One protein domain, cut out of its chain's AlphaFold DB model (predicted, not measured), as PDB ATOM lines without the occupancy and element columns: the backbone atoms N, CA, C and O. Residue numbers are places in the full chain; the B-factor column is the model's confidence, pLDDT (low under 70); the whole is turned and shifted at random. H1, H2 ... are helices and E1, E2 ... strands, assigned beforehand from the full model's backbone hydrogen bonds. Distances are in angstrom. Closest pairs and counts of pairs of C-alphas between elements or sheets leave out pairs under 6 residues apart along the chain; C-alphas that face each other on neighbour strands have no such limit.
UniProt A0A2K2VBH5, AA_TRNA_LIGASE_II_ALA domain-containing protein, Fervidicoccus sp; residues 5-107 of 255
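What this domain is: This is residues 5 to 107 of the 255 residues of the protein "AA_TRNA_LIGASE_II_ALA domain-containing protein" of Fervidicoccus sp (UniProt A0A2K2VBH5). Six strands, E1 to E6, ring a closed barrel; the short helix H1 sits outside its wall, and two long links, residues 9 to 25 and 47 to 62, join parts of the chain. The 103 printed residues hold H1 E1 E2 E3 E4 E5 E6 in that order; round the ring run E1 E2 E5 E4 E3 E6 and back to E1, antiparallel throughout. The class is mostly strand, with 49 residues, under half, in named elements. The whole is compact, radius of gyration of the C-alphas 12.5 A, spanning 35 by 29 by 23 A.

Where its parts are: Find C-alpha 5 at (94.922, 183.820, 104.069), where H1, residues 5 to 8, begins. E1, residues 26 to 36, covers 23.7 A and bends by 81 degrees at residue 32. Next come E2, residues 41 to 46, and E3, residues 63 to 66. E4, residues 71 to 80, covers 23.0 A and bends by 76 degrees at residue 75; E5, residues 83 to 90, covers 20.5 A. E6, residues 101 to 106, ends at C-alpha 106, (81.431, 163.054, 106.724).

How they stand to each other: Look round the barrel for N and O within hydrogen-bond range: N 35 and O 43, 2.9 A, in the hairpin E1 and E2; N 44 and O 86, 2.9 A, for E2 and E5; N 85 and O 78, 2.8 A, in the hairpin E4 and E5; N 72 and O 65, 2.8 A, in the hairpin E3 and E4; N 64 and O 105, 2.8 A, for E3 and E6; N 29 and O 102, 2.8 A, for E6 and E1. E3 E4 E5 form a meander, each strand the antiparallel neighbour of the one before; E2 E3 E4 E5 and E3 E4 E5 E6 are Greek keys, a meander of three plus a strand, first beside fourth. H1 is on the barrel, height 7.5 A, and its Ala 8 comes closest to Val 83 of E5, C-alphas 6.1 A apart. H1 is too short for an O i to N i+4 pair; its one O i to N i+3 pair is within range.

The domain as a whole: The C-alphas of Gly 57 and Asn 95 are the farthest apart, 36.6 A. The printed part has no cut; the links H1 to E1 and E2 to E3 are long. Mean pLDDT of the printed part is 94.7, with residue 94 under 70.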
ATOM      1  N   LYS A   5      94.104 183.281 102.974       90.75
ATOM      2  CA  LYS A   5      94.922 183.820 104.069       90.75
ATOM      3  C   LYS A   5      94.331 185.125 104.568       90.75
ATOM      4  O   LYS A   5      94.152 185.272 105.770       90.75
ATOM      5  N   ASN A   6      93.980 186.024 103.651       90.56
ATOM      6  CA  ASN A   6      93.347 187.289 104.007       90.56
ATOM      7  C   ASN A   6      91.957 187.078 104.633       90.56
ATOM      8  O   ASN A   6      91.615 187.718 105.624       90.56
ATOM      9  N   LEU A   7      91.172 186.127 104.113       89.25
ATOM     10  CA  LEU A   7      89.859 185.802 104.685       89.25
ATOM     11  C   LEU A   7      89.947 185.234 106.107       89.25
ATOM     12  O   LEU A   7      89.065 185.496 106.919       89.25
ATOM     13  N   ALA A   8      91.005 184.481 106.420       92.62
ATOM     14  CA  ALA A   8      91.199 183.892 107.741       92.62
ATOM     15  C   ALA A   8      91.521 184.926 108.836       92.62
ATOM     16  O   ALA A   8      91.228 184.664 109.997       92.62
ATOM     17  N   VAL A   9      92.091 186.094 108.495       91.06
ATOM     18  CA  VAL A   9      92.606 187.083 109.472       91.06
ATOM     19  C   VAL A   9      91.549 187.538 110.485       91.06
ATOM     20  O   VAL A   9      91.872 187.731 111.653       91.06
ATOM     21  N   ASN A  10      90.294 187.687 110.057       89.25
ATOM     22  CA  ASN A  10      89.210 188.222 110.891       89.25
ATOM     23  C   ASN A  10      88.250 187.142 111.414       89.25
ATOM     24  O   ASN A  10      87.165 187.466 111.896       89.25
ATOM     25  N   LEU A  11      88.612 185.865 111.285       95.31
ATOM     26  CA  LEU A  11      87.775 184.750 111.717       95.31
ATOM     27  C   LEU A  11      88.353 184.104 112.979       95.31
ATOM     28  O   LEU A  11      89.571 183.954 113.093       95.31
ATOM     29  N   PRO A  12      87.503 183.689 113.934       96.88
ATOM     30  CA  PRO A  12      87.972 182.910 115.069       96.88
ATOM     31  C   PRO A  12      88.472 181.539 114.595       96.88
ATOM     32  O   PRO A  12      87.991 180.995 113.597       96.88
ATOM     33  N   LYS A  13      89.416 180.955 115.343       97.44
ATOM     34  CA  LYS A  13      89.876 179.582 115.099       97.44
ATOM     35  C   LYS A  13      88.697 178.608 115.183       97.44
ATOM     36  O   LYS A  13      87.869 178.705 116.088       97.44
ATOM     37  N   THR A  14      88.650 177.649 114.268       98.38
ATOM     38  CA  THR A  14      87.617 176.611 114.246       98.38
ATOM     39  C   THR A  14      87.907 175.561 115.319       98.38
ATOM     40  O   THR A  14      89.022 175.038 115.398       98.38
ATOM     41  N   LYS A  15      86.897 175.191 116.115       98.31
ATOM     42  CA  LYS A  15      86.974 174.045 117.028       98.31
ATOM     43  C   LYS A  15      86.996 172.746 116.214       98.31
ATOM     44  O   LYS A  15      86.089 172.463 115.437       98.31
ATOM     45  N   LYS A  16      88.055 171.957 116.372       98.06
ATOM     46  CA  LYS A  16      88.299 170.722 115.611       98.06
ATOM     47  C   LYS A  16      87.856 169.511 116.430       98.06
ATOM     48  O   LYS A  16      88.670 168.894 117.111       98.06
ATOM     49  N   ALA A  17      86.565 169.187 116.383       98.25
ATOM     50  CA  ALA A  17      85.961 168.123 117.189       98.25
ATOM     51  C   ALA A  17      86.627 166.750 116.967       98.25
ATOM     52  O   ALA A  17      86.808 165.993 117.917       98.25
ATOM     53  N   TYR A  18      87.095 166.479 115.742       97.62
ATOM     54  CA  TYR A  18      87.780 165.229 115.380       97.62
ATOM     55  C   TYR A  18      89.080 164.962 116.160       97.62
ATOM     56  O   TYR A  18      89.544 163.823 116.199       97.62
ATOM     57  N   LEU A  19      89.692 165.994 116.761       96.75
ATOM     58  CA  LEU A  19      90.877 165.821 117.606       96.75
ATOM     59  C   LEU A  19      90.536 165.178 118.957       96.75
ATOM     60  O   LEU A  19      91.397 164.530 119.550       96.75
ATOM     61  N   PHE A  20      89.303 165.361 119.431       95.94
ATOM     62  CA  PHE A  20      88.819 164.842 120.711       95.94
ATOM     63  C   PHE A  20      88.090 163.513 120.536       95.94
ATOM     64  O   PHE A  20      88.254 162.619 121.358       95.94
ATOM     65  N   ASP A  21      87.328 163.374 119.450       97.19
ATOM     66  CA  ASP A  21      86.623 162.144 119.113       97.19
ATOM     67  C   ASP A  21      86.688 161.881 117.600       97.19
ATOM     68  O   ASP A  21      86.057 162.562 116.786       97.19
ATOM     69  N   SER A  22      87.481 160.876 117.217       97.56
ATOM     70  CA  SER A  22      87.644 160.458 115.818       97.56
ATOM     71  C   SER A  22      86.417 159.728 115.254       97.56
ATOM     72  O   SER A  22      86.313 159.613 114.030       97.56
ATOM     73  N   TYR A  23      85.492 159.277 116.112       98.31
ATOM     74  CA  TYR A  23      84.303 158.503 115.743       98.31
ATOM     75  C   TYR A  23      83.070 159.356 115.437       98.31
ATOM     76  O   TYR A  23      82.050 158.830 114.988       98.31
ATOM     77  N   LEU A  24      83.159 160.678 115.596       98.12
ATOM     78  CA  LEU A  24      82.091 161.575 115.171       98.12
ATOM     79  C   LEU A  24      81.933 161.547 113.644       98.12
ATOM     80  O   LEU A  24      82.779 162.045 112.897       98.12
ATOM     81  N   SER A  25      80.804 161.009 113.180       98.00
ATOM     82  CA  SER A  25      80.407 161.027 111.768       98.00
ATOM     83  C   SER A  25      79.487 162.196 111.408       98.00
ATOM     84  O   SER A  25      79.369 162.549 110.233       98.00
ATOM     85  N   THR A  26      78.825 162.786 112.407       98.62
ATOM     86  CA  THR A  26      77.887 163.906 112.254       98.62
ATOM     87  C   THR A  26      77.993 164.894 113.411       98.62
ATOM     88  O   THR A  26      78.212 164.469 114.544       98.62
ATOM     89  N   ILE A  27      77.799 166.188 113.151       98.69
ATOM     90  CA  ILE A  27      77.691 167.221 114.195       98.69
ATOM     91  C   ILE A  27      76.840 168.402 113.711       98.69
ATOM     92  O   ILE A  27      76.850 168.724 112.524       98.69
ATOM     93  N   GLU A  28      76.144 169.073 114.625       98.62
ATOM     94  CA  GLU A  28      75.541 170.381 114.355       98.62
ATOM     95  C   GLU A  28      76.561 171.497 114.599       98.62
ATOM     96  O   GLU A  28      77.383 171.432 115.514       98.62
ATOM     97  N   SER A  29      76.532 172.523 113.758       98.56
ATOM     98  CA  SER A  29      77.492 173.622 113.785       98.56
ATOM     99  C   SER A  29      76.865 174.898 113.238       98.56
ATOM    100  O   SER A  29      75.770 174.884 112.684       98.56
ATOM    101  N   LYS A  30      77.581 176.016 113.337       98.44
ATOM    102  CA  LYS A  30      77.119 177.319 112.862       98.44
ATOM    103  C   LYS A  30      78.075 177.899 111.835       98.44
ATOM    104  O   LYS A  30      79.282 177.981 112.070       98.44
ATOM    105  N   ILE A  31      77.530 178.368 110.713       98.25
ATOM    106  CA  ILE A  31      78.304 179.090 109.700       98.25
ATOM    107  C   ILE A  31      78.800 180.416 110.275       98.25
ATOM    108  O   ILE A  31      78.018 181.237 110.753       98.25
ATOM    109  N   LEU A  32      80.109 180.632 110.170       97.38
ATOM    110  CA  LEU A  32      80.760 181.905 110.464       97.38
ATOM    111  C   LEU A  32      80.831 182.788 109.221       97.38
ATOM    112  O   LEU A  32      80.610 183.992 109.303       97.38
ATOM    113  N   THR A  33      81.139 182.192 108.070       96.06
ATOM    114  CA  THR A  33      81.173 182.896 106.787       96.06
ATOM    115  C   THR A  33      81.113 181.912 105.619       96.06
ATOM    116  O   THR A  33      81.438 180.727 105.762       96.06
ATOM    117  N   SER A  34      80.707 182.408 104.455       94.31
ATOM    118  CA  SER A  34      80.710 181.663 103.203       94.31
ATOM    119  C   SER A  34      81.169 182.543 102.036       94.31
ATOM    120  O   SER A  34      80.913 183.744 101.991       94.31
ATOM    121  N   TYR A  35      81.867 181.933 101.079       92.06
ATOM    122  CA  TYR A  35      82.355 182.596  99.870       92.06
ATOM    123  C   TYR A  35      82.093 181.698  98.670       92.06
ATOM    124  O   TYR A  35      82.687 180.626  98.568       92.06
ATOM    125  N   CYS A  36      81.228 182.130  97.755       89.44
ATOM    126  CA  CYS A  36      80.894 181.370  96.554       89.44
ATOM    127  C   CYS A  36      81.477 182.006  95.291       89.44
ATOM    128  O   CYS A  36      81.337 183.199  95.032       89.44
ATOM    129  N   GLU A  37      82.115 181.175  94.478       85.50
ATOM    130  CA  GLU A  37      82.584 181.501  93.138       85.50
ATOM    131  C   GLU A  37      81.456 181.303  92.103       85.50
ATOM    132  O   GLU A  37      80.439 180.657  92.361       85.50
ATOM    133  N   ARG A  38      81.658 181.798  90.871       75.06
ATOM    134  CA  ARG A  38      80.651 181.779  89.786       75.06
ATOM    135  C   ARG A  38      80.127 180.379  89.396       75.06
ATOM    136  O   ARG A  38      79.057 180.292  88.805       75.06
ATOM    137  N   ASN A  39      80.826 179.297  89.757       78.25
ATOM    138  CA  ASN A  39      80.532 177.920  89.327       78.25
ATOM    139  C   ASN A  39      79.944 177.032  90.439       78.25
ATOM    140  O   ASN A  39      80.293 175.856  90.515       78.25
ATOM    141  N   LYS A  40      79.111 177.586  91.335       84.62
ATOM    142  CA  LYS A  40      78.569 176.873  92.516       84.62
ATOM    143  C   LYS A  40      79.648 176.296  93.447       84.62
ATOM    144  O   LYS A  40      79.356 175.460  94.292       84.62
ATOM    145  N   ARG A  41      80.900 176.725  93.304       92.31
ATOM    146  CA  ARG A  41      81.996 176.331  94.188       92.31
ATOM    147  C   ARG A  41      82.013 177.282  95.356       92.31
ATOM    148  O   ARG A  41      82.075 178.487  95.133       92.31
ATOM    149  N   CYS A  42      81.959 176.760  96.567       94.31
ATOM    150  CA  CYS A  42      81.918 177.594  97.753       94.31
ATOM    151  C   CYS A  42      82.940 177.131  98.781       94.31
ATOM    152  O   CYS A  42      83.245 175.942  98.883       94.31
ATOM    153  N   TYR A  43      83.428 178.094  99.548       95.94
ATOM    154  CA  TYR A  43      84.120 177.889 100.806       95.94
ATOM    155  C   TYR A  43      83.141 178.205 101.933       95.94
ATOM    156  O   TYR A  43      82.554 179.285 101.937       95.94
ATOM    157  N   ILE A  44      82.970 177.287 102.880       97.44
ATOM    158  CA  ILE A  44      82.198 177.514 104.106       97.44
ATOM    159  C   ILE A  44      83.133 177.375 105.303       97.44
ATOM    160  O   ILE A  44      83.879 176.400 105.410       97.44
ATOM    161  N   VAL A  45      83.077 178.341 106.214       98.38
ATOM    162  CA  VAL A  45      83.735 178.272 107.520       98.38
ATOM    163  C   VAL A  45      82.653 178.149 108.581       98.38
ATOM    164  O   VAL A  45      81.675 178.898 108.566       98.38
ATOM    165  N   VAL A  46      82.845 177.218 109.507       98.75
ATOM    166  CA  VAL A  46      81.960 177.000 110.655       98.75
ATOM    167  C   VAL A  46      82.731 177.150 111.967       98.75
ATOM    168  O   VAL A  46      83.966 177.130 111.968       98.75
ATOM    169  N   ASN A  47      82.021 177.321 113.083       98.50
ATOM    170  CA  ASN A  47      82.638 177.449 114.407       98.50
ATOM    171  C   ASN A  47      83.227 176.125 114.922       98.50
ATOM    172  O   ASN A  47      84.276 176.146 115.562       98.50
ATOM    173  N   GLU A  48      82.600 174.988 114.613       98.62
ATOM    174  CA  GLU A  48      83.056 173.648 115.003       98.62
ATOM    175  C   GLU A  48      82.948 172.648 113.845       98.62
ATOM    176  O   GLU A  48      81.959 172.638 113.117       98.62
ATOM    177  N   THR A  49      83.956 171.796 113.646       98.75
ATOM    178  CA  THR A  49      83.954 170.815 112.553       98.75
ATOM    179  C   THR A  49      84.519 169.459 112.955       98.75
ATOM    180  O   THR A  49      85.492 169.357 113.704       98.75
ATOM    181  N   ILE A  50      83.921 168.413 112.387       98.56
ATOM    182  CA  ILE A  50      84.411 167.030 112.412       98.56
ATOM    183  C   ILE A  50      85.245 166.679 111.172       98.56
ATOM    184  O   ILE A  50      85.823 165.600 111.126       98.56
ATOM    185  N   PHE A  51      85.323 167.558 110.168       98.75
ATOM    186  CA  PHE A  51      86.107 167.325 108.956       98.75
ATOM    187  C   PHE A  51      87.602 167.543 109.226       98.75
ATOM    188  O   PHE A  51      88.018 168.633 109.622       98.75
ATOM    189  N   HIS A  52      88.420 166.527 108.962       98.25
ATOM    190  CA  HIS A  52      89.871 166.590 109.063       98.25
ATOM    191  C   HIS A  52      90.440 167.242 107.780       98.25
ATOM    192  O   HIS A  52      90.179 166.755 106.671       98.25
ATOM    193  N   PRO A  53      91.208 168.343 107.889       97.38
ATOM    194  CA  PRO A  53      91.934 168.943 106.770       97.38
ATOM    195  C   PRO A  53      93.067 168.025 106.314       97.38
ATOM    196  O   PRO A  53      93.608 167.265 107.103       97.38
ATOM    197  N   GLN A  54      93.483 168.090 105.051       93.50
ATOM    198  CA  GLN A  54      94.649 167.307 104.623       93.50
ATOM    199  C   GLN A  54      95.900 167.689 105.442       93.50
ATOM    200  O   GLN A  54      96.258 168.865 105.498       93.50
ATOM    201  N   GLY A  55      96.586 166.704 106.031       91.75
ATOM    202  CA  GLY A  55      97.768 166.929 106.870       91.75
ATOM    203  C   GLY A  55      98.259 165.653 107.558       91.75
ATOM    204  O   GLY A  55      97.501 164.699 107.690       91.75
ATOM    205  N   GLY A  56      99.536 165.612 107.959       86.75
ATOM    206  CA  GLY A  56     100.119 164.453 108.662       86.75
ATOM    207  C   GLY A  56     100.046 163.139 107.874       86.75
ATOM    208  O   GLY A  56      99.852 162.084 108.454       86.75
ATOM    209  N   GLY A  57     100.083 163.212 106.540       91.69
ATOM    210  CA  GLY A  57      99.881 162.062 105.654       91.69
ATOM    211  C   GLY A  57      98.423 161.623 105.480       91.69
ATOM    212  O   GLY A  57      98.124 160.864 104.564       91.69
ATOM    213  N   GLN A  58      97.489 162.135 106.279       95.88
ATOM    214  CA  GLN A  58      96.069 161.839 106.154       95.88
ATOM    215  C   GLN A  58      95.400 162.736 105.087       95.88
ATOM    216  O   GLN A  58      95.558 163.965 105.115       95.88
ATOM    217  N   PRO A  59      94.641 162.164 104.129       96.00
ATOM    218  CA  PRO A  59      93.883 162.953 103.165       96.00
ATOM    219  C   PRO A  59      92.724 163.701 103.838       96.00
ATOM    220  O   PRO A  59      92.264 163.340 104.916       96.00
ATOM    221  N   THR A  60      92.221 164.735 103.160       97.38
ATOM    222  CA  THR A  60      91.005 165.442 103.584       97.38
ATOM    223  C   THR A  60      89.806 164.502 103.658       97.38
ATOM    224  O   THR A  60      89.647 163.616 102.805       97.38
ATOM    225  N   ASP A  61      88.906 164.775 104.599       98.38
ATOM    226  CA  ASP A  61      87.565 164.208 104.521       98.38
ATOM    227  C   ASP A  61      86.735 164.853 103.428       98.38
ATOM    228  O   ASP A  61      86.996 165.968 102.965       98.38
ATOM    229  N   ILE A  62      85.703 164.106 103.060       98.50
ATOM    230  CA  ILE A  62      84.636 164.495 102.154       98.50
ATOM    231  C   ILE A  62      83.302 164.214 102.840       98.50
ATOM    232  O   ILE A  62      83.241 163.463 103.814       98.50
ATOM    233  N   GLY A  63      82.235 164.816 102.333       98.56
ATOM    234  CA  GLY A  63      80.912 164.673 102.921       98.56
ATOM    235  C   GLY A  63      80.023 165.850 102.568       98.56
ATOM    236  O   GLY A  63      80.156 166.439 101.495       98.56
ATOM    237  N   PHE A  64      79.129 166.214 103.479       98.69
ATOM    238  CA  PHE A  64      78.142 167.255 103.267       98.69
ATOM    239  C   PHE A  64      78.068 168.248 104.424       98.69
ATOM    240  O   PHE A  64      78.229 167.888 105.588       98.69
ATOM    241  N   ILE A  65      77.766 169.496 104.072       98.62
ATOM    242  CA  ILE A  65      77.282 170.530 104.992       98.62
ATOM    243  C   ILE A  65      75.890 170.916 104.511       98.62
ATOM    244  O   ILE A  65      75.739 171.370 103.374       98.62
ATOM    245  N   ALA A  66      74.875 170.711 105.342       98.00
ATOM    246  CA  ALA A  66      73.485 170.982 105.002       98.00
ATOM    247  C   ALA A  66      72.906 172.059 105.923       98.00
ATOM    248  O   ALA A  66      72.912 171.904 107.139       98.00
ATOM    249  N   GLY A  67      72.396 173.137 105.331       96.25
ATOM    250  CA  GLY A  67      71.542 174.109 106.009       96.25
ATOM    251  C   GLY A  67      70.086 173.953 105.569       96.25
ATOM    252  O   GLY A  67      69.745 173.068 104.788       96.25
ATOM    253  N   LYS A  68      69.212 174.857 106.022       92.56
ATOM    254  CA  LYS A  68      67.771 174.801 105.700       92.56
ATOM    255  C   LYS A  68      67.466 174.877 104.200       92.56
ATOM    256  O   LYS A  68      66.518 174.255 103.735       92.56
ATOM    257  N   THR A  69      68.238 175.665 103.456       91.25
ATOM    258  CA  THR A  69      67.970 176.020 102.048       91.25
ATOM    259  C   THR A  69      69.091 175.598 101.101       91.25
ATOM    260  O   THR A  69      69.017 175.860  99.897       91.25
ATOM    261  N   PHE A  70      70.148 174.973 101.623       95.19
ATOM    262  CA  PHE A  70      71.330 174.646 100.843       95.19
ATOM    263  C   PHE A  70      71.996 173.348 101.294       95.19
ATOM    264  O   PHE A  70      71.899 172.938 102.450       95.19
ATOM    265  N   LYS A  71      72.734 172.727 100.372       96.75
ATOM    266  CA  LYS A  71      73.603 171.583 100.660       96.75
ATOM    267  C   LYS A  71      74.902 171.715  99.880       96.75
ATOM    268  O   LYS A  71      74.882 171.809  98.651       96.75
ATOM    269  N   LEU A  72      76.020 171.725 100.593       97.69
ATOM    270  CA  LEU A  72      77.366 171.714 100.036       97.69
ATOM    271  C   LEU A  72      77.907 170.284 100.064       97.69
ATOM    272  O   LEU A  72      77.944 169.665 101.122       97.69
ATOM    273  N   GLU A  73      78.370 169.782  98.925       98.19
ATOM    274  CA  GLU A  73      79.217 168.592  98.848       98.19
ATOM    275  C   GLU A  73      80.676 168.994  99.059       98.19
ATOM    276  O   GLU A  73      81.307 169.568  98.167       98.19
ATOM    277  N   VAL A  74      81.218 168.702 100.238       98.50
ATOM    278  CA  VAL A  74      82.604 169.005 100.596       98.50
ATOM    279  C   VAL A  74      83.539 168.062  99.847       98.50
ATOM    280  O   VAL A  74      83.438 166.839  99.954       98.50
ATOM    281  N   LYS A  75      84.476 168.646  99.099       97.81
ATOM    282  CA  LYS A  75      85.505 167.932  98.331       97.81
ATOM    283  C   LYS A  75      86.905 168.123  98.896       97.81
ATOM    284  O   LYS A  75      87.781 167.304  98.631       97.81
ATOM    285  N   LYS A  76      87.133 169.219  99.618       97.56
ATOM    286  CA  LYS A  76      88.425 169.540 100.215       97.56
ATOM    287  C   LYS A  76      88.242 170.365 101.476       97.56
ATOM    288  O   LYS A  76      87.406 171.260 101.515       97.56
ATOM    289  N   VAL A  77      89.073 170.101 102.467       98.00
ATOM    290  CA  VAL A  77      89.111 170.814 103.736       98.00
ATOM    291  C   VAL A  77      90.519 171.377 103.899       98.00
ATOM    292  O   VAL A  77      91.513 170.682 103.669       98.00
ATOM    293  N   LEU A  78      90.602 172.662 104.220       96.25
ATOM    294  CA  LEU A  78      91.846 173.418 104.306       96.25
ATOM    295  C   LEU A  78      91.929 174.076 105.677       96.25
ATOM    296  O   LEU A  78      90.988 174.746 106.082       96.25
ATOM    297  N   ASP A  79      93.057 173.925 106.357       95.94
ATOM    298  CA  ASP A  79      93.361 174.689 107.563       95.94
ATOM    299  C   ASP A  79      94.280 175.854 107.200       95.94
ATOM    300  O   ASP A  79      95.363 175.656 106.645       95.94
ATOM    301  N   VAL A  80      93.829 177.072 107.487       95.88
ATOM    302  CA  VAL A  80      94.607 178.292 107.298       95.88
ATOM    303  C   VAL A  80      94.648 179.029 108.631       95.88
ATOM    304  O   VAL A  80      93.664 179.634 109.047       95.88
ATOM    305  N   ASN A  81      95.798 178.976 109.309       93.69
ATOM    306  CA  ASN A  81      96.036 179.621 110.608       93.69
ATOM    307  C   ASN A  81      95.018 179.237 111.707       93.69
ATOM    308  O   ASN A  81      94.709 180.041 112.588       93.69
ATOM    309  N   GLY A  82      94.500 178.005 111.684       94.88
ATOM    310  CA  GLY A  82      93.509 177.503 112.637       94.88
ATOM    311  C   GLY A  82      92.057 177.729 112.215       94.88
ATOM    312  O   GLY A  82      91.155 177.297 112.931       94.88
ATOM    313  N   VAL A  83      91.812 178.371 111.070       98.12
ATOM    314  CA  VAL A  83      90.482 178.516 110.466       98.12
ATOM    315  C   VAL A  83      90.296 177.422 109.421       98.12
ATOM    316  O   VAL A  83      91.089 177.310 108.482       98.12
ATOM    317  N   VAL A  84      89.248 176.612 109.573       98.25
ATOM    318  CA  VAL A  84      88.988 175.477 108.680       98.25
ATOM    319  C   VAL A  84      87.976 175.859 107.600       98.25
ATOM    320  O   VAL A  84      86.802 176.116 107.871       98.25
ATOM    321  N   PHE A  85      88.438 175.854 106.352       97.94
ATOM    322  CA  PHE A  85      87.644 176.116 105.158       97.94
ATOM    323  C   PHE A  85      87.185 174.807 104.515       97.94
ATOM    324  O   PHE A  85      88.002 173.966 104.139       97.94
ATOM    325  N   HIS A  86      85.876 174.679 104.313       98.44
ATOM    326  CA  HIS A  86      85.242 173.553 103.633       98.44
ATOM    327  C   HIS A  86      84.943 173.966 102.197       98.44
ATOM    328  O   HIS A  86      84.047 174.769 101.946       98.44
ATOM    329  N   TYR A  87      85.724 173.447 101.257       97.44
ATOM    330  CA  TYR A  87      85.595 173.721  99.835       97.44
ATOM    331  C   TYR A  87      84.817 172.609  99.136       97.44
ATOM    332  O   TYR A  87      85.125 171.419  99.278       97.44
ATOM    333  N   GLY A  88      83.819 172.992  98.347       96.56
ATOM    334  CA  GLY A  88      82.908 172.037  97.742       96.56
ATOM    335  C   GLY A  88      82.006 172.620  96.668       96.56
ATOM    336  O   GLY A  88      82.098 173.801  96.332       96.56
ATOM    337  N   ASN A  89      81.118 171.775  96.149       95.75
ATOM    338  CA  ASN A  89      80.092 172.169  95.187       95.75
ATOM    339  C   ASN A  89      78.745 172.325  95.894       95.75
ATOM    340  O   ASN A  89      78.305 171.432  96.618       95.75
ATOM    341  N   LEU A  90      78.070 173.443  95.663       95.06
ATOM    342  CA  LEU A  90      76.693 173.649  96.075       95.06
ATOM    343  C   LEU A  90      75.789 172.785  95.190       95.06
ATOM    344  O   LEU A  90      75.755 172.961  93.970       95.06
ATOM    345  N   ILE A  91      75.074 171.841  95.797       92.69
ATOM    346  CA  ILE A  91      74.166 170.933  95.080       92.69
ATOM    347  C   ILE A  91      72.803 171.602  94.843       92.69
ATOM    348  O   ILE A  91      72.088 171.260  93.906       92.69
ATOM    349  N   THR A  92      72.460 172.599  95.654       86.31
ATOM    350  CA  THR A  92      71.229 173.387  95.531       86.31
ATOM    351  C   THR A  92      71.373 174.540  94.528       86.31
ATOM    352  O   THR A  92      72.362 174.652  93.786       86.31
ATOM    353  N   ASP A  93      70.354 175.398  94.452       75.25
ATOM    354  CA  ASP A  93      70.393 176.588  93.612       75.25
ATOM    355  C   ASP A  93      71.472 177.576  94.052       75.25
ATOM    356  O   ASP A  93      71.767 177.750  95.230       75.25
ATOM    357  N   LYS A  94      72.062 178.262  93.068       69.81
ATOM    358  CA  LYS A  94      73.167 179.213  93.280       69.81
ATOM    359  C   LYS A  94      72.781 180.438  94.123       69.81
ATOM    360  O   LYS A  94      73.668 181.143  94.583       69.81
ATOM    361  N   ASN A  95      71.481 180.696  94.267       73.06
ATOM    362  CA  ASN A  95      70.933 181.826  95.017       73.06
ATOM    363  C   ASN A  95      70.526 181.434  96.446       73.06
ATOM    364  O   ASN A  95      69.977 182.275  97.153       73.06
ATOM    365  N   SER A  96      70.739 180.179  96.866       80.19
ATOM    366  CA  SER A  96      70.480 179.786  98.249       80.19
ATOM    367  C   SER A  96      71.335 180.621  99.194       80.19
ATOM    368  O   SER A  96      72.551 180.720  99.026       80.19
ATOM    369  N   GLU A  97      70.707 181.194 100.211       85.62
ATOM    370  CA  GLU A  97      71.426 181.905 101.256       85.62
ATOM    371  C   GLU A  97      72.185 180.898 102.143       85.62
ATOM    372  O   GLU A  97      71.604 179.935 102.647       85.62
ATOM    373  N   ILE A  98      73.496 181.101 102.317       92.25
ATOM    374  CA  ILE A  98      74.389 180.191 103.054       92.25
ATOM    375  C   ILE A  98      74.765 180.827 104.392       92.25
ATOM    376  O   ILE A  98      75.789 181.505 104.507       92.25
ATOM    377  N   PHE A  99      73.923 180.611 105.401       94.50
ATOM    378  CA  PHE A  99      74.129 181.091 106.769       94.50
ATOM    379  C   PHE A  99      73.388 180.217 107.792       94.50
ATOM    380  O   PHE A  99      72.576 179.364 107.432       94.50
ATOM    381  N   GLY A 100      73.633 180.487 109.077       96.38
ATOM    382  CA  GLY A 100      72.890 179.895 110.189       96.38
ATOM    383  C   GLY A 100      73.431 178.544 110.652       96.38
ATOM    384  O   GLY A 100      74.607 178.234 110.451       96.38
ATOM    385  N   GLU A 101      72.560 177.788 111.318       98.25
ATOM    386  CA  GLU A 101      72.841 176.437 111.813       98.25
ATOM    387  C   GLU A 101      72.877 175.431 110.658       98.25
ATOM    388  O   GLU A 101      72.082 175.512 109.711       98.25
ATOM    389  N   VAL A 102      73.809 174.490 110.746       98.50
ATOM    390  CA  VAL A 102      74.093 173.487 109.727       98.50
ATOM    391  C   VAL A 102      74.421 172.137 110.344       98.50
ATOM    392  O   VAL A 102      75.130 172.053 111.344       98.50
ATOM    393  N   SER A 103      74.018 171.081 109.647       98.62
ATOM    394  CA  SER A 103      74.438 169.717 109.938       98.62
ATOM    395  C   SER A 103      75.641 169.349 109.074       98.62
ATOM    396  O   SER A 103      75.623 169.499 107.846       98.62
ATOM    397  N   LEU A 104      76.711 168.894 109.714       98.81
ATOM    398  CA  LEU A 104      77.925 168.386 109.086       98.81
ATOM    399  C   LEU A 104      77.874 166.863 109.110       98.81
ATOM    400  O   LEU A 104      77.672 166.276 110.166       98.81
ATOM    401  N   GLN A 105      78.126 166.227 107.971       98.81
ATOM    402  CA  GLN A 105      78.190 164.773 107.848       98.81
ATOM    403  C   GLN A 105      79.382 164.383 106.978       98.81
ATOM    404  O   GLN A 105      79.434 164.764 105.811       98.81
ATOM    405  N   ILE A 106      80.316 163.603 107.511       98.81
ATOM    406  CA  ILE A 106      81.431 163.054 106.724       98.81
ATOM    407  C   ILE A 106      81.037 161.725 106.070       98.81
ATOM    408  O   ILE A 106      80.134 161.025 106.531       98.81
ATOM    409  N   ASP A 107      81.744 161.344 105.009       98.69
ATOM    410  CA  ASP A 107      81.735 159.965 104.519       98.69
ATOM    411  C   ASP A 107      82.438 159.062 105.544       98.69
ATOM    412  O   ASP A 107      83.667 158.946 105.574       98.69
TER     413      ASP A 107